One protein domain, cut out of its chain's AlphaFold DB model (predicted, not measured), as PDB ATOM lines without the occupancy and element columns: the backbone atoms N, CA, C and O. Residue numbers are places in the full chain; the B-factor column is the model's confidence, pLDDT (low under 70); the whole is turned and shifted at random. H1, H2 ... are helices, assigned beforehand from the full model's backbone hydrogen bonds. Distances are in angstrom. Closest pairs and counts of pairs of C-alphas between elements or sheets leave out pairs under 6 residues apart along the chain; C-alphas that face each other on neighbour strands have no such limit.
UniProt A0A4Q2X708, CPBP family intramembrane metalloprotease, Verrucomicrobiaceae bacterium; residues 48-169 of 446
ATOM      1  N   GLU A  48      99.017 126.690 140.430       90.44
ATOM      2  CA  GLU A  48      98.825 127.778 141.400       90.44
ATOM      3  C   GLU A  48      98.969 127.285 142.846       90.44
ATOM      4  O   GLU A  48      99.686 127.890 143.636       90.44
ATOM      5  N   ALA A  49      98.336 126.166 143.205       90.81
ATOM      6  CA  ALA A  49      98.386 125.657 144.575       90.81
ATOM      7  C   ALA A  49      99.820 125.305 145.007       90.81
ATOM      8  O   ALA A  49     100.200 125.560 146.150       90.81
ATOM      9  N   VAL A  50     100.636 124.770 144.092       90.94
ATOM     10  CA  VAL A  50     102.070 124.550 144.334       90.94
ATOM     11  C   VAL A  50     102.817 125.871 144.484       90.94
ATOM     12  O   VAL A  50     103.600 126.024 145.421       90.94
ATOM     13  N   ALA A  51     102.570 126.825 143.584       92.62
ATOM     14  CA  ALA A  51     103.216 128.132 143.609       92.62
ATOM     15  C   ALA A  51     102.931 128.869 144.924       92.62
ATOM     16  O   ALA A  51     103.853 129.393 145.542       92.62
ATOM     17  N   LEU A  52     101.688 128.830 145.417       94.00
ATOM     18  CA  LEU A  52     101.304 129.410 146.705       94.00
ATOM     19  C   LEU A  52     102.086 128.790 147.870       94.00
ATOM     20  O   LEU A  52     102.598 129.522 148.715       94.00
ATOM     21  N   ILE A  53     102.230 127.460 147.902       94.31
ATOM     22  CA  ILE A  53     103.051 126.781 148.916       94.31
ATOM     23  C   ILE A  53     104.501 127.253 148.815       94.31
ATOM     24  O   ILE A  53     105.093 127.632 149.822       94.31
ATOM     25  N   LYS A  54     105.077 127.257 147.611       94.69
ATOM     26  CA  LYS A  54     106.464 127.678 147.399       94.69
ATOM     27  C   LYS A  54     106.699 129.109 147.881       94.69
ATOM     28  O   LYS A  54     107.612 129.341 148.668       94.69
ATOM     29  N   ILE A  55     105.851 130.041 147.450       95.50
ATOM     30  CA  ILE A  55     105.934 131.466 147.785       95.50
ATOM     31  C   ILE A  55     105.810 131.676 149.296       95.50
ATOM     32  O   ILE A  55     106.633 132.381 149.876       95.50
ATOM     33  N   ASP A  56     104.838 131.036 149.954       96.56
ATOM     34  CA  ASP A  56     104.687 131.096 151.413       96.56
ATOM     35  C   ASP A  56     105.972 130.670 152.135       96.56
ATOM     36  O   ASP A  56     106.446 131.356 153.044       96.56
ATOM     37  N   ARG A  57     106.544 129.535 151.723       96.19
ATOM     38  CA  ARG A  57     107.727 128.953 152.361       96.19
ATOM     39  C   ARG A  57     108.961 129.816 152.136       96.19
ATOM     40  O   ARG A  57     109.674 130.096 153.099       96.19
ATOM     41  N   ASP A  58     109.177 130.274 150.908       95.88
ATOM     42  CA  ASP A  58     110.310 131.129 150.553       95.88
ATOM     43  C   ASP A  58     110.267 132.454 151.328       95.88
ATOM     44  O   ASP A  58     111.286 132.869 151.883       95.88
ATOM     45  N   LEU A  59     109.091 133.085 151.443       97.00
ATOM     46  CA  LEU A  59     108.919 134.335 152.193       97.00
ATOM     47  C   LEU A  59     109.217 134.156 153.684       97.00
ATOM     48  O   LEU A  59     109.983 134.934 154.253       97.00
ATOM     49  N   ARG A  60     108.686 133.100 154.314       96.94
ATOM     50  CA  ARG A  60     108.959 132.805 155.732       96.94
ATOM     51  C   ARG A  60     110.428 132.526 156.006       96.94
ATOM     52  O   ARG A  60     110.959 132.983 157.017       96.94
ATOM     53  N   ILE A  61     111.076 131.744 155.141       97.00
ATOM     54  CA  ILE A  61     112.496 131.415 155.294       97.00
ATOM     55  C   ILE A  61     113.335 132.680 155.119       97.00
ATOM     56  O   ILE A  61     114.203 132.940 155.949       97.00
ATOM     57  N   SER A  62     113.052 133.478 154.089       96.38
ATOM     58  CA  SER A  62     113.776 134.714 153.803       96.38
ATOM     59  C   SER A  62     113.661 135.730 154.940       96.38
ATOM     60  O   SER A  62     114.683 136.211 155.428       96.38
ATOM     61  N   GLU A  63     112.455 135.984 155.459       95.69
ATOM     62  CA  GLU A  63     112.273 136.864 156.621       95.69
ATOM     63  C   GLU A  63     112.922 136.291 157.887       95.69
ATOM     64  O   GLU A  63     113.639 136.999 158.593       95.69
ATOM     65  N   GLY A  64     112.751 134.993 158.158       95.12
ATOM     66  CA  GLY A  64     113.356 134.336 159.320       95.12
ATOM     67  C   GLY A  64     114.891 134.301 159.289       95.12
ATOM     68  O   GLY A  64     115.528 134.088 160.329       95.12
ATOM     69  N   MET A  65     115.491 134.491 158.112       96.06
ATOM     70  CA  MET A  65     116.935 134.552 157.897       96.06
ATOM     71  C   MET A  65     117.465 135.971 157.652       96.06
ATOM     72  O   MET A  65     118.672 136.115 157.470       96.06
ATOM     73  N   ALA A  66     116.629 137.014 157.676       94.38
ATOM     74  CA  ALA A  66     117.042 138.379 157.333       94.38
ATOM     75  C   ALA A  66     118.240 138.868 158.174       94.38
ATOM     76  O   ALA A  66     119.225 139.357 157.616       94.38
ATOM     77  N   GLU A  67     118.185 138.621 159.487       94.12
ATOM     78  CA  GLU A  67     119.210 138.992 160.479       94.12
ATOM     79  C   GLU A  67     120.380 137.990 160.576       94.12
ATOM     80  O   GLU A  67     121.307 138.176 161.366       94.12
ATOM     81  N   GLU A  68     120.356 136.901 159.801       95.56
ATOM     82  CA  GLU A  68     121.426 135.904 159.819       95.56
ATOM     83  C   GLU A  68     122.655 136.364 159.013       95.56
ATOM     84  O   GLU A  68     122.536 137.116 158.037       95.56
ATOM     85  N   PRO A  69     123.864 135.873 159.344       95.75
ATOM     86  CA  PRO A  69     125.070 136.198 158.596       95.75
ATOM     87  C   PRO A  69     124.970 135.842 157.105       95.75
ATOM     88  O   PRO A  69     124.466 134.781 156.730       95.75
ATOM     89  N   ALA A  70     125.561 136.678 156.243       93.94
ATOM     90  CA  ALA A  70     125.527 136.496 154.787       93.94
ATOM     91  C   ALA A  70     126.045 135.122 154.316       93.94
ATOM     92  O   ALA A  70     125.507 134.550 153.371       93.94
ATOM     93  N   TRP A  71     127.051 134.557 154.995       93.69
ATOM     94  CA  TRP A  71     127.583 133.230 154.660       93.69
ATOM     95  C   TRP A  71     126.562 132.110 154.900       93.69
ATOM     96  O   TRP A  71     126.557 131.129 154.158       93.69
ATOM     97  N   LEU A  72     125.689 132.253 155.904       94.25
ATOM     98  CA  LEU A  72     124.653 131.271 156.208       94.25
ATOM     99  C   LEU A  72     123.507 131.382 155.199       94.25
ATOM    100  O   LEU A  72     123.084 130.362 154.662       94.25
ATOM    101  N   LYS A  73     123.069 132.605 154.871       94.12
ATOM    102  CA  LYS A  73     122.091 132.850 153.795       94.12
ATOM    103  C   LYS A  73     122.557 132.257 152.463       94.12
ATOM    104  O   LYS A  73     121.813 131.511 151.829       94.12
ATOM    105  N   TRP A  74     123.818 132.495 152.097       91.56
ATOM    106  CA  TRP A  74     124.435 131.916 150.902       91.56
ATOM    107  C   TRP A  74     124.477 130.383 150.941       91.56
ATOM    108  O   TRP A  74     124.137 129.739 149.954       91.56
ATOM    109  N   LEU A  75     124.850 129.790 152.082       91.38
ATOM    110  CA  LEU A  75     124.928 128.335 152.239       91.38
ATOM    111  C   LEU A  75     123.563 127.662 152.053       91.38
ATOM    112  O   LEU A  75     123.491 126.602 151.432       91.38
ATOM    113  N   VAL A  76     122.499 128.268 152.587       92.88
ATOM    114  CA  VAL A  76     121.122 127.769 152.434       92.88
ATOM    115  C   VAL A  76     120.554 128.087 151.046       92.88
ATOM    116  O   VAL A  76     119.646 127.399 150.592       92.88
ATOM    117  N   GLY A  77     121.117 129.072 150.342       90.50
ATOM    118  CA  GLY A  77     120.622 129.526 149.043       90.50
ATOM    119  C   GLY A  77     119.385 130.414 149.162       90.50
ATOM    120  O   GLY A  77     118.516 130.368 148.299       90.50
ATOM    121  N   VAL A  78     119.286 131.188 150.247       90.94
ATOM    122  CA  VAL A  78     118.143 132.066 150.530       90.94
ATOM    123  C   VAL A  78     118.476 133.487 150.099       90.94
ATOM    124  O   VAL A  78     119.490 134.050 150.512       90.94
ATOM    125  N   GLU A  79     117.610 134.059 149.266       90.62
ATOM    126  CA  GLU A  79     117.714 135.447 148.821       90.62
ATOM    127  C   GLU A  79     117.127 136.424 149.849       90.62
ATOM    128  O   GLU A  79     116.370 136.044 150.747       90.62
ATOM    129  N   GLU A  80     117.467 137.705 149.701       91.88
ATOM    130  CA  GLU A  80     116.926 138.773 150.542       91.88
ATOM    131  C   GLU A  80     115.401 138.917 150.373       91.88
ATOM    132  O   GLU A  80     114.897 138.737 149.256       91.88
ATOM    133  N   PRO A  81     114.659 139.328 151.422       93.94
ATOM    134  CA  PRO A  81     113.193 139.385 151.387       93.94
ATOM    135  C   PRO A  81     112.614 140.191 150.220       93.94
ATOM    136  O   PRO A  81     111.593 139.818 149.647       93.94
ATOM    137  N   VAL A  82     113.288 141.277 149.828       93.56
ATOM    138  CA  VAL A  82     112.894 142.122 148.687       93.56
ATOM    139  C   VAL A  82     112.980 141.358 147.361       93.56
ATOM    140  O   VAL A  82     112.108 141.504 146.504       93.56
ATOM    141  N   THR A  83     114.015 140.535 147.182       92.12
ATOM    142  CA  THR A  83     114.195 139.728 145.970       92.12
ATOM    143  C   THR A  83     113.181 138.591 145.932       92.12
ATOM    144  O   THR A  83     112.540 138.386 144.904       92.12
ATOM    145  N   VAL A  84     112.949 137.922 147.067       93.25
ATOM    146  CA  VAL A  84     111.960 136.836 147.169       93.25
ATOM    147  C   VAL A  84     110.546 137.334 146.872       93.25
ATOM    148  O   VAL A  84     109.829 136.699 146.099       93.25
ATOM    149  N   ARG A  85     110.150 138.497 147.408       95.19
ATOM    150  CA  ARG A  85     108.859 139.124 147.077       95.19
ATOM    151  C   ARG A  85     108.744 139.461 145.594       95.19
ATOM    152  O   ARG A  85     107.717 139.162 144.997       95.19
ATOM    153  N   ARG A  86     109.787 140.023 144.975       93.75
ATOM    154  CA  ARG A  86     109.795 140.285 143.525       93.75
ATOM    155  C   ARG A  86     109.605 138.998 142.716       93.75
ATOM    156  O   ARG A  86     108.744 138.966 141.846       93.75
ATOM    157  N   ASN A  87     110.341 137.936 143.039       91.31
ATOM    158  CA  ASN A  87     110.221 136.647 142.350       91.31
ATOM    159  C   ASN A  87     108.811 136.043 142.529       91.31
ATOM    160  O   ASN A  87     108.273 135.438 141.604       91.31
ATOM    161  N   ALA A  88     108.189 136.232 143.699       93.44
ATOM    162  CA  ALA A  88     106.804 135.832 143.940       93.44
ATOM    163  C   ALA A  88     105.811 136.615 143.064       93.44
ATOM    164  O   ALA A  88     104.908 136.016 142.484       93.44
ATOM    165  N   LEU A  89     105.991 137.934 142.920       94.00
ATOM    166  CA  LEU A  89     105.166 138.761 142.030       94.00
ATOM    167  C   LEU A  89     105.306 138.325 140.566       94.00
ATOM    168  O   LEU A  89     104.291 138.158 139.897       94.00
ATOM    169  N   GLU A  90     106.524 138.046 140.095       91.31
ATOM    170  CA  GLU A  90     106.761 137.511 138.745       91.31
ATOM    171  C   GLU A  90     106.059 136.155 138.526       91.31
ATOM    172  O   GLU A  90     105.527 135.890 137.446       91.31
ATOM    173  N   ALA A  91     106.019 135.289 139.546       90.44
ATOM    174  CA  ALA A  91     105.296 134.018 139.482       90.44
ATOM    175  C   ALA A  91     103.772 134.219 139.382       90.44
ATOM    176  O   ALA A  91     103.117 133.545 138.586       90.44
ATOM    177  N   PHE A  92     103.206 135.168 140.133       91.62
ATOM    178  CA  PHE A  92     101.789 135.525 140.016       91.62
ATOM    179  C   PHE A  92     101.450 136.172 138.674       91.62
ATOM    180  O   PHE A  92     100.404 135.865 138.113       91.62
ATOM    181  N   GLU A  93     102.319 137.025 138.131       89.75
ATOM    182  CA  GLU A  93     102.131 137.624 136.804       89.75
ATOM    183  C   GLU A  93     102.087 136.549 135.713       89.75
ATOM    184  O   GLU A  93     101.202 136.579 134.858       89.75
ATOM    185  N   LYS A  94     102.968 135.544 135.792       87.56
ATOM    186  CA  LYS A  94     102.926 134.364 134.916       87.56
ATOM    187  C   LYS A  94     101.599 133.607 135.034       87.56
ATOM    188  O   LYS A  94     100.982 133.312 134.016       87.56
ATOM    189  N   LEU A  95     101.124 133.340 136.255       87.31
ATOM    190  CA  LEU A  95      99.825 132.687 136.483       87.31
ATOM    191  C   LEU A  95      98.646 133.528 135.968       87.31
ATOM    192  O   LEU A  95      97.681 132.979 135.441       87.31
ATOM    193  N   ALA A  96      98.720 134.853 136.100       85.62
ATOM    194  CA  ALA A  96      97.681 135.774 135.653       85.62
ATOM    195  C   ALA A  96      97.603 135.873 134.124       85.62
ATOM    196  O   ALA A  96      96.499 135.878 133.583       85.62
ATOM    197  N   LEU A  97      98.747 135.899 133.426       83.31
ATOM    198  CA  LEU A  97      98.808 135.873 131.955       83.31
ATOM    199  C   LEU A  97      98.097 134.651 131.365       83.31
ATOM    200  O   LEU A  97      97.565 134.721 130.260       83.31
ATOM    201  N   ASP A  98      98.057 133.564 132.127       77.69
ATOM    202  CA  ASP A  98      97.434 132.310 131.738       77.69
ATOM    203  C   ASP A  98      95.994 132.123 132.269       77.69
ATOM    204  O   ASP A  98      95.387 131.065 132.130       77.69
ATOM    205  N   ASN A  99      95.402 133.144 132.900       77.44
ATOM    206  CA  ASN A  99      94.102 133.044 133.588       77.44
ATOM    207  C   ASN A  99      94.040 131.912 134.641       77.44
ATOM    208  O   ASN A  99      92.963 131.413 134.967       77.44
ATOM    209  N   SER A 100      95.195 131.538 135.195       80.75
ATOM    210  CA  SER A 100      95.374 130.453 136.165       80.75
ATOM    211  C   SER A 100      95.449 130.954 137.616       80.75
ATOM    212  O   SER A 100      95.786 130.186 138.514       80.75
ATOM    213  N   ILE A 101      95.159 132.238 137.862       85.44
ATOM    214  CA  ILE A 101      95.177 132.845 139.200       85.44
ATOM    215  C   ILE A 101      93.775 132.871 139.821       85.44
ATOM    216  O   ILE A 101      92.817 133.392 139.248       85.44
ATOM    217  N   SER A 102      93.648 132.315 141.022       89.50
ATOM    218  CA  SER A 102      92.421 132.336 141.810       89.50
ATOM    219  C   SER A 102      92.248 133.668 142.548       89.50
ATOM    220  O   SER A 102      93.208 134.421 142.731       89.50
ATOM    221  N   PRO A 103      91.045 133.951 143.084       88.25
ATOM    222  CA  PRO A 103      90.844 135.087 143.979       88.25
ATOM    223  C   PRO A 103      91.809 135.079 145.180       88.25
ATOM    224  O   PRO A 103      92.343 136.121 145.548       88.25
ATOM    225  N   ARG A 104      92.105 133.904 145.757       87.75
ATOM    226  CA  ARG A 104      93.090 133.780 146.849       87.75
ATOM    227  C   ARG A 104      94.503 134.136 146.386       87.75
ATOM    228  O   ARG A 104      95.226 134.811 147.113       87.75
ATOM    229  N   GLY A 105      94.880 133.730 145.175       90.25
ATOM    230  CA  GLY A 105      96.134 134.143 144.550       90.25
ATOM    231  C   GLY A 105      96.210 135.655 144.326       90.25
ATOM    232  O   GLY A 105      97.251 136.256 144.576       90.25
ATOM    233  N   LEU A 106      95.101 136.296 143.941       90.19
ATOM    234  CA  LEU A 106      95.023 137.756 143.796       90.19
ATOM    235  C   LEU A 106      95.156 138.498 145.134       90.19
ATOM    236  O   LEU A 106      95.818 139.534 145.188       90.19
ATOM    237  N   GLU A 107      94.570 137.974 146.214       91.06
ATOM    238  CA  GLU A 107      94.751 138.519 147.569       91.06
ATOM    239  C   GLU A 107      96.214 138.406 148.016       91.06
ATOM    240  O   GLU A 107      96.807 139.400 148.439       91.06
ATOM    241  N   ALA A 108      96.829 137.232 147.833       93.62
ATOM    242  CA  ALA A 108      98.247 137.018 148.114       93.62
ATOM    243  C   ALA A 108      99.134 137.991 147.319       93.62
ATOM    244  O   ALA A 108     100.002 138.652 147.894       93.62
ATOM    245  N   PHE A 109      98.873 138.140 146.016       94.12
ATOM    246  CA  PHE A 109      99.564 139.093 145.148       94.12
ATOM    247  C   PHE A 109      99.436 140.532 145.658       94.12
ATOM    248  O   PHE A 109     100.439 141.239 145.759       94.12
ATOM    249  N   ALA A 110      98.224 140.972 146.009       92.56
ATOM    250  CA  ALA A 110      97.975 142.328 146.488       92.56
ATOM    251  C   ALA A 110      98.735 142.630 147.789       92.56
ATOM    252  O   ALA A 110      99.334 143.700 147.911       92.56
ATOM    253  N   ILE A 111      98.753 141.681 148.729       93.88
ATOM    254  CA  ILE A 111      99.457 141.809 150.012       93.88
ATOM    255  C   ILE A 111     100.973 141.840 149.799       93.88
ATOM    256  O   ILE A 111     101.652 142.723 150.320       93.88
ATOM    257  N   ILE A 112     101.512 140.924 148.988       95.50
ATOM    258  CA  ILE A 112     102.949 140.884 148.678       95.50
ATOM    259  C   ILE A 112     103.383 142.165 147.963       95.50
ATOM    260  O   ILE A 112     104.450 142.697 148.261       95.50
ATOM    261  N   LYS A 113     102.551 142.695 147.060       94.94
ATOM    262  CA  LYS A 113     102.823 143.953 146.363       94.94
ATOM    263  C   LYS A 113     102.804 145.153 147.307       94.94
ATOM    264  O   LYS A 113     103.690 145.994 147.218       94.94
ATOM    265  N   ALA A 114     101.856 145.208 148.243       93.56
ATOM    266  CA  ALA A 114     101.824 146.247 149.273       93.56
ATOM    267  C   ALA A 114     103.112 146.256 150.112       93.56
ATOM    268  O   ALA A 114     103.727 147.304 150.289       93.56
ATOM    269  N   GLU A 115     103.564 145.079 150.552       94.75
ATOM    270  CA  GLU A 115     104.810 144.910 151.314       94.75
ATOM    271  C   GLU A 115     106.063 145.213 150.476       94.75
ATOM    272  O   GLU A 115     107.056 145.716 151.002       94.75
ATOM    273  N   GLN A 116     106.037 144.922 149.172       94.94
ATOM    274  CA  GLN A 116     107.131 145.235 148.253       94.94
ATOM    275  C   GLN A 116     107.268 146.742 148.006       94.94
ATOM    276  O   GLN A 116     108.387 147.255 147.999       94.94
ATOM    277  N   ASP A 117     106.143 147.433 147.825       93.75
ATOM    278  CA  ASP A 117     106.090 148.859 147.493       93.75
ATOM    279  C   ASP A 117     106.067 149.760 148.747       93.75
ATOM    280  O   ASP A 117     106.170 150.982 148.636       93.75
ATOM    281  N   GLY A 118     105.936 149.178 149.945       91.06
ATOM    282  CA  GLY A 118     105.826 149.912 151.211       91.06
ATOM    283  C   GLY A 118     104.514 150.692 151.352       91.06
ATOM    284  O   GLY A 118     104.491 151.754 151.976       91.06
ATOM    285  N   LEU A 119     103.432 150.199 150.743       88.88
ATOM    286  CA  LEU A 119     102.118 150.847 150.721       88.88
ATOM    287  C   LEU A 119     101.171 150.263 151.785       88.88
ATOM    288  O   LEU A 119     101.283 149.082 152.121       88.88
ATOM    289  N   PRO A 120     100.186 151.037 152.284       87.50
ATOM    290  CA  PRO A 120      99.161 150.508 153.177       87.50
ATOM    291  C   PRO A 120      98.383 149.355 152.531       87.50
ATOM    292  O   PRO A 120      97.841 149.482 151.430       87.50
ATOM    293  N   LEU A 121      98.268 148.239 153.250       85.94
ATOM    294  CA  LEU A 121      97.660 147.005 152.747       85.94
ATOM    295  C   LEU A 121      96.202 147.209 152.290       85.94
ATOM    296  O   LEU A 121      95.809 146.725 151.232       85.94
ATOM    297  N   GLN A 122      95.424 148.009 153.029       82.06
ATOM    298  CA  GLN A 122      94.037 148.354 152.677       82.06
ATOM    299  C   GLN A 122      93.922 149.091 151.335       82.06
ATOM    300  O   GLN A 122      92.984 148.847 150.575       82.06
ATOM    301  N   GLU A 123      94.878 149.970 151.017       83.62
ATOM    302  CA  GLU A 123      94.888 150.714 149.756       83.62
ATOM    303  C   GLU A 123      95.089 149.764 148.569       83.62
ATOM    304  O   GLU A 123      94.377 149.845 147.565       83.62
ATOM    305  N   MET A 124      96.030 148.827 148.696       85.38
ATOM    306  CA  MET A 124      96.327 147.855 147.646       85.38
ATOM    307  C   MET A 124      95.221 146.817 147.466       85.38
ATOM    308  O   MET A 124      94.845 146.539 146.326       85.38
ATOM    309  N   LEU A 125      94.641 146.302 148.554       84.12
ATOM    310  CA  LEU A 125      93.475 145.418 148.476       84.12
ATOM    311  C   LEU A 125      92.289 146.113 147.795       84.12
ATOM    312  O   LEU A 125      91.648 145.521 146.930       84.12
ATOM    313  N   GLY A 126      92.029 147.386 148.114       81.00
ATOM    314  CA  GLY A 126      90.981 148.172 147.461       81.00
ATOM    315  C   GLY A 126      91.196 148.318 145.951       81.00
ATOM    316  O   GLY A 126      90.243 148.196 145.182       81.00
ATOM    317  N   LYS A 127      92.446 148.520 145.511       84.31
ATOM    318  CA  LYS A 127      92.803 148.633 144.085       84.31
ATOM    319  C   LYS A 127      92.695 147.306 143.331       84.31
ATOM    320  O   LYS A 127      92.201 147.299 142.208       84.31
ATOM    321  N   VAL A 128      93.176 146.208 143.918       81.69
ATOM    322  CA  VAL A 128      93.278 144.904 143.236       81.69
ATOM    323  C   VAL A 128      91.974 144.110 143.326       81.69
ATOM    324  O   VAL A 128      91.535 143.553 142.325       81.69
ATOM    325  N   LEU A 129      91.334 144.084 144.497       81.56
ATOM    326  CA  LEU A 129      90.122 143.298 144.756       81.56
ATOM    327  C   LEU A 129      88.831 144.133 144.709       81.56
ATOM    328  O   LEU A 129      87.759 143.623 145.025       81.56
ATOM    329  N   GLN A 130      88.908 145.419 144.345       78.25
ATOM    330  CA  GLN A 130      87.752 146.329 144.254       78.25
ATOM    331  C   GLN A 130      86.901 146.380 145.541       78.25
ATOM    332  O   GLN A 130      85.684 146.553 145.496       78.25
ATOM    333  N   GLY A 131      87.538 146.213 146.704       63.53
ATOM    334  CA  GLY A 131      86.868 146.212 148.008       63.53
ATOM    335  C   GLY A 131      86.248 144.872 148.429       63.53
ATOM    336  O   GLY A 131      85.612 144.818 149.479       63.53
ATOM    337  N   GLN A 132      86.438 143.790 147.667       66.31
ATOM    338  CA  GLN A 132      86.099 142.440 148.119       66.31
ATOM    339  C   GLN A 132      87.206 141.903 149.033       66.31
ATOM    340  O   GLN A 132      88.345 141.750 148.604       66.31
ATOM    341  N   MET A 133      86.877 141.601 150.291       66.75
ATOM    342  CA  MET A 133      87.748 140.779 151.136       66.75
ATOM    343  C   MET A 133      87.431 139.308 150.907       66.75
ATOM    344  O   MET A 133      86.265 138.914 150.942       66.75
ATOM    345  N   ILE A 134      88.470 138.514 150.658       76.38
ATOM    346  CA  ILE A 134      88.339 137.083 150.383       76.38
ATOM    347  C   ILE A 134      88.571 136.291 151.667       76.38
ATOM    348  O   ILE A 134      87.812 135.367 151.957       76.38
ATOM    349  N   SER A 135      89.586 136.666 152.441       78.62
ATOM    350  CA  SER A 135      89.854 136.090 153.755       78.62
ATOM    351  C   SER A 135      88.937 136.665 154.841       78.62
ATOM    352  O   SER A 135      88.859 137.880 155.032       78.62
ATOM    353  N   ASP A 136      88.279 135.779 155.594       82.94
ATOM    354  CA  ASP A 136      87.532 136.120 156.810       82.94
ATOM    355  C   ASP A 136      88.463 136.171 158.032       82.94
ATOM    356  O   ASP A 136      89.295 135.285 158.226       82.94
ATOM    357  N   PHE A 137      88.323 137.193 158.881       81.38
ATOM    358  CA  PHE A 137      89.229 137.396 160.017       81.38
ATOM    359  C   PHE A 137      89.222 136.216 161.000       81.38
ATOM    360  O   PHE A 137      90.287 135.754 161.416       81.38
ATOM    361  N   GLU A 138      88.045 135.712 161.383       82.62
ATOM    362  CA  GLU A 138      87.940 134.642 162.378       82.62
ATOM    363  C   GLU A 138      88.412 133.307 161.794       82.62
ATOM    364  O   GLU A 138      89.159 132.566 162.445       82.62
ATOM    365  N   GLU A 139      88.020 133.010 160.553       86.38
ATOM    366  CA  GLU A 139      88.451 131.800 159.859       86.38
ATOM    367  C   GLU A 139      89.968 131.786 159.655       86.38
ATOM    368  O   GLU A 139      90.629 130.819 160.046       86.38
ATOM    369  N   THR A 140      90.541 132.856 159.106       86.81
ATOM    370  CA  THR A 140      91.974 132.949 158.810       86.81
ATOM    371  C   THR A 140      92.809 132.947 160.091       86.81
ATOM    372  O   THR A 140      93.816 132.238 160.171       86.81
ATOM    373  N   SER A 141      92.360 133.630 161.148       85.31
ATOM    374  CA  SER A 141      93.008 133.569 162.465       85.31
ATOM    375  C   SER A 141      93.011 132.140 163.034       85.31
ATOM    376  O   SER A 141      94.033 131.646 163.526       85.31
ATOM    377  N   ARG A 142      91.906 131.398 162.872       87.38
ATOM    378  CA  ARG A 142      91.820 129.978 163.244       87.38
ATOM    379  C   ARG A 142      92.710 129.093 162.367       87.38
ATOM    380  O   ARG A 142      93.261 128.116 162.873       87.38
ATOM    381  N   GLN A 143      92.860 129.380 161.075       89.44
ATOM    382  CA  GLN A 143      93.768 128.639 160.193       89.44
ATOM    383  C   GLN A 143      95.234 128.833 160.605       89.44
ATOM    384  O   GLN A 143      95.965 127.843 160.722       89.44
ATOM    385  N   LEU A 144      95.641 130.070 160.907       89.88
ATOM    386  CA  LEU A 144      96.971 130.397 161.431       89.88
ATOM    387  C   LEU A 144      97.250 129.677 162.760       89.88
ATOM    388  O   LEU A 144      98.312 129.083 162.921       89.88
ATOM    389  N   ALA A 145      96.275 129.631 163.671       89.69
ATOM    390  CA  ALA A 145      96.396 128.914 164.944       89.69
ATOM    391  C   ALA A 145      96.429 127.376 164.818       89.69
ATOM    392  O   ALA A 145      96.739 126.694 165.789       89.69
ATOM    393  N   ASN A 146      96.117 126.817 163.642       91.00
ATOM    394  CA  ASN A 146      96.092 125.374 163.378       91.00
ATOM    395  C   ASN A 146      97.154 124.938 162.348       91.00
ATOM    396  O   ASN A 146      96.927 123.973 161.618       91.00
ATOM    397  N   HIS A 147      98.284 125.647 162.249       92.00
ATOM    398  CA  HIS A 147      99.405 125.331 161.342       92.00
ATOM    399  C   HIS A 147      99.063 125.345 159.839       92.00
ATOM    400  O   HIS A 147      99.767 124.739 159.024       92.00
ATOM    401  N   ARG A 148      97.956 125.995 159.455       89.62
ATOM    402  CA  ARG A 148      97.446 126.020 158.071       89.62
ATOM    403  C   ARG A 148      97.448 127.400 157.427       89.62
ATOM    404  O   ARG A 148      97.219 127.472 156.227       89.62
ATOM    405  N   GLY A 149      97.692 128.454 158.199       90.88
ATOM    406  CA  GLY A 149      97.760 129.799 157.644       90.88
ATOM    407  C   GLY A 149      99.041 130.026 156.847       90.88
ATOM    408  O   GLY A 149     100.014 129.283 157.011       90.88
ATOM    409  N   THR A 150      99.038 131.057 156.013       94.94
ATOM    410  CA  THR A 150     100.098 131.471 155.082       94.94
ATOM    411  C   THR A 150     100.768 132.780 155.516       94.94
ATOM    412  O   THR A 150     100.347 133.445 156.463       94.94
ATOM    413  N   TRP A 151     101.849 133.159 154.838       96.31
ATOM    414  CA  TRP A 151     102.594 134.385 155.098       96.31
ATOM    415  C   TRP A 151     101.747 135.641 154.887       96.31
ATOM    416  O   TRP A 151     101.723 136.514 155.752       96.31
ATOM    417  N   TRP A 152     101.004 135.724 153.782       94.56
ATOM    418  CA  TRP A 152     100.170 136.894 153.497       94.56
ATOM    419  C   TRP A 152      98.956 136.966 154.427       94.56
ATOM    420  O   TRP A 152      98.589 138.053 154.859       94.56
ATOM    421  N   GLU A 153      98.382 135.827 154.825       93.38
ATOM    422  CA  GLU A 153      97.325 135.776 155.843       93.38
ATOM    423  C   GLU A 153      97.821 136.271 157.209       93.38
ATOM    424  O   GLU A 153      97.122 137.029 157.879       93.38
ATOM    425  N   ALA A 154      99.046 135.913 157.610       93.19
ATOM    426  CA  ALA A 154      99.659 136.435 158.831       93.19
ATOM    427  C   ALA A 154      99.837 137.964 158.779       93.19
ATOM    428  O   ALA A 154      99.542 138.650 159.759       93.19
ATOM    429  N   LYS A 155     100.272 138.512 157.635       92.69
ATOM    430  CA  LYS A 155     100.380 139.969 157.426       92.69
ATOM    431  C   LYS A 155      99.011 140.651 157.468       92.69
ATOM    432  O   LYS A 155      98.854 141.668 158.142       92.69
ATOM    433  N   LEU A 156      98.009 140.057 156.816       89.50
ATOM    434  CA  LEU A 156      96.637 140.556 156.791       89.50
ATOM    435  C   LEU A 156      96.047 140.640 158.203       89.50
ATOM    436  O   LEU A 156      95.666 141.724 158.644       89.50
ATOM    437  N   ILE A 157      96.029 139.521 158.934       88.62
ATOM    438  CA  ILE A 157      95.484 139.454 160.296       88.62
ATOM    439  C   ILE A 157      96.284 140.340 161.251       88.62
ATOM    440  O   ILE A 157      95.685 141.042 162.064       88.62
ATOM    441  N   GLY A 158      97.612 140.387 161.111       87.69
ATOM    442  CA  GLY A 158      98.467 141.297 161.875       87.69
ATOM    443  C   GLY A 158      98.048 142.763 161.728       87.69
ATOM    444  O   GLY A 158      97.877 143.441 162.738       87.69
ATOM    445  N   SER A 159      97.790 143.219 160.497       84.94
ATOM    446  CA  SER A 159      97.341 144.596 160.224       84.94
ATOM    447  C   SER A 159      95.935 144.910 160.761       84.94
ATOM    448  O   SER A 159      95.627 146.051 161.110       84.94
ATOM    449  N   MET A 160      95.065 143.901 160.855       80.19
ATOM    450  CA  MET A 160      93.708 144.049 161.391       80.19
ATOM    451  C   MET A 160      93.691 144.057 162.924       80.19
ATOM    452  O   MET A 160      92.941 144.827 163.521       80.19
ATOM    453  N   GLU A 161      94.535 143.246 163.570       76.69
ATOM    454  CA  GLU A 161      94.667 143.186 165.032       76.69
ATOM    455  C   GLU A 161      95.246 144.460 165.646       76.69
ATOM    456  O   GLU A 161      94.907 144.776 166.782       76.69
ATOM    457  N   GLU A 162      96.058 145.231 164.916       67.56
ATOM    458  CA  GLU A 162      96.463 146.575 165.367       67.56
ATOM    459  C   GLU A 162      95.252 147.475 165.672       67.56
ATOM    460  O   GLU A 162      95.353 148.408 166.467       67.56
ATOM    461  N   ASN A 163      94.089 147.152 165.094       59.31
ATOM    462  CA  ASN A 163      92.844 147.900 165.206       59.31
ATOM    463  C   ASN A 163      91.716 147.131 165.941       59.31
ATOM    464  O   ASN A 163      90.595 147.638 166.007       59.31
ATOM    465  N   ALA A 164      91.970 145.932 166.496       59.41
ATOM    466  CA  ALA A 164      90.948 145.053 167.090       59.41
ATOM    467  C   ALA A 164      91.413 144.330 168.378       59.41
ATOM    468  O   ALA A 164      92.600 144.245 168.678       59.41
ATOM    469  N   LEU A 165      90.470 143.792 169.169       56.31
ATOM    470  CA  LEU A 165      90.788 143.011 170.376       56.31
ATOM    471  C   LEU A 165      91.342 141.617 169.999       56.31
ATOM    472  O   LEU A 165      90.723 140.927 169.188       56.31
ATOM    473  N   PRO A 166      92.461 141.163 170.597       58.00
ATOM    474  CA  PRO A 166      93.106 139.899 170.236       58.00
ATOM    475  C   PRO A 166      92.252 138.695 170.664       58.00
ATOM    476  O   PRO A 166      92.081 138.437 171.854       58.00
ATOM    477  N   GLY A 167      91.708 137.955 169.693       59.19
ATOM    478  CA  GLY A 167      90.804 136.822 169.942       59.19
ATOM    479  C   GLY A 167      91.470 135.438 169.957       59.19
ATOM    480  O   GLY A 167      90.970 134.532 170.619       59.19
ATOM    481  N   VAL A 168      92.597 135.251 169.254       65.75
ATOM    482  CA  VAL A 168      93.234 133.933 169.048       65.75
ATOM    483  C   VAL A 168      94.764 134.069 169.066       65.75
ATOM    484  O   VAL A 168      95.322 134.932 168.399       65.75
ATOM    485  N   HIS A 169      95.472 133.212 169.812       75.00
ATOM    486  CA  HIS A 169      96.947 133.201 169.890       75.00
ATOM    487  C   HIS A 169      97.597 132.551 168.653       75.00
ATOM    488  O   HIS A 169      98.295 131.543 168.748       75.00
TER     489      HIS A 169
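Overview. This is residues 48 to 169 of the 446 residues of the protein "CPBP family intramembrane metalloprotease" of Verrucomicrobiaceae bacterium (UniProt A0A4Q2X708). A bundle of three helices, H1, H3 and H4, makes the core, with their centres in a triangle; H5 folds back along H4, and the hairpin of H6 and H7 packs on the bundle through H7, which stands about perpendicular to H4 and meets the side of H1 with its first residues, near Trp 151. H2 lies beyond one end of the H1 and H3 pair and touches no other helix. The printed part has 122 residues, with seven named helices, H1 to H7 in order, and no named strand; the class is all helix. The whole is compact, with a radius of gyration of the C-alphas of 14.8 A, and spans 41 by 38 by 26 A.

Arrangement. H1, residues 48 to 64, H3, residues 81 to 97, and H4, residues 103 to 117, form an up and down bundle, each running against the one before it. H1 touches H3 at a shallow tilt of 10 degrees, opposite ways, the closest C-alphas, of Ser 62 and Pro 81, being 5.3 A apart. H1 and H4 are close but not clearly touching; their closest C-alphas, of Leu 52 and Gly 105, are 7.3 A apart. H2, residues 70 to 76, is apart from H1 and H3. H3 and H4 form a helical hairpin; they touch at a tilt of 37 degrees, only just steep, with C-alphas 85 and 112 closest at 6.4 A. H4 and H5, residues 121 to 129, form another at 43 degrees, with C-alphas 114 and 121 closest at 5.5 A. H6, residues 137 to 144, and H7, residues 151 to 161, form a third at 44 degrees, with C-alphas 137 and 157 closest at 6.6 A. H4 and H7 are the hubs, touching three helices each. With residues 56 to 60 alone H1 touches H7, C-alphas 56 and 151 being closest at 5.4 A. With residues 108 to 112 alone H4 touches H7, about perpendicular at 76 degrees, C-alphas 108 and 152 being closest at 5.7 A. In H1 to H7 every O i to N i+4 pair is within hydrogen-bond range.

Along the chain. H1, residues 48 to 64, begins at C-alpha 48 (98.825, 127.778, 141.400) and is 24.0 A long. H2 is 10.1 A, H3 24.4 A, H4 20.8 A, H5 11.6 A and H6 10.5 A long. H7 is 15.5 A long and ends at C-alpha 161 (94.667, 143.186, 165.032).

Size, cuts and confidence. The C-alphas farthest apart, of Trp 71 and Gly 131, are 43.2 A apart. The printed part has no cut and no long link. Residues 131 to 133 and 162 to 168 have pLDDT under 70; the mean of the printed part is 87.7.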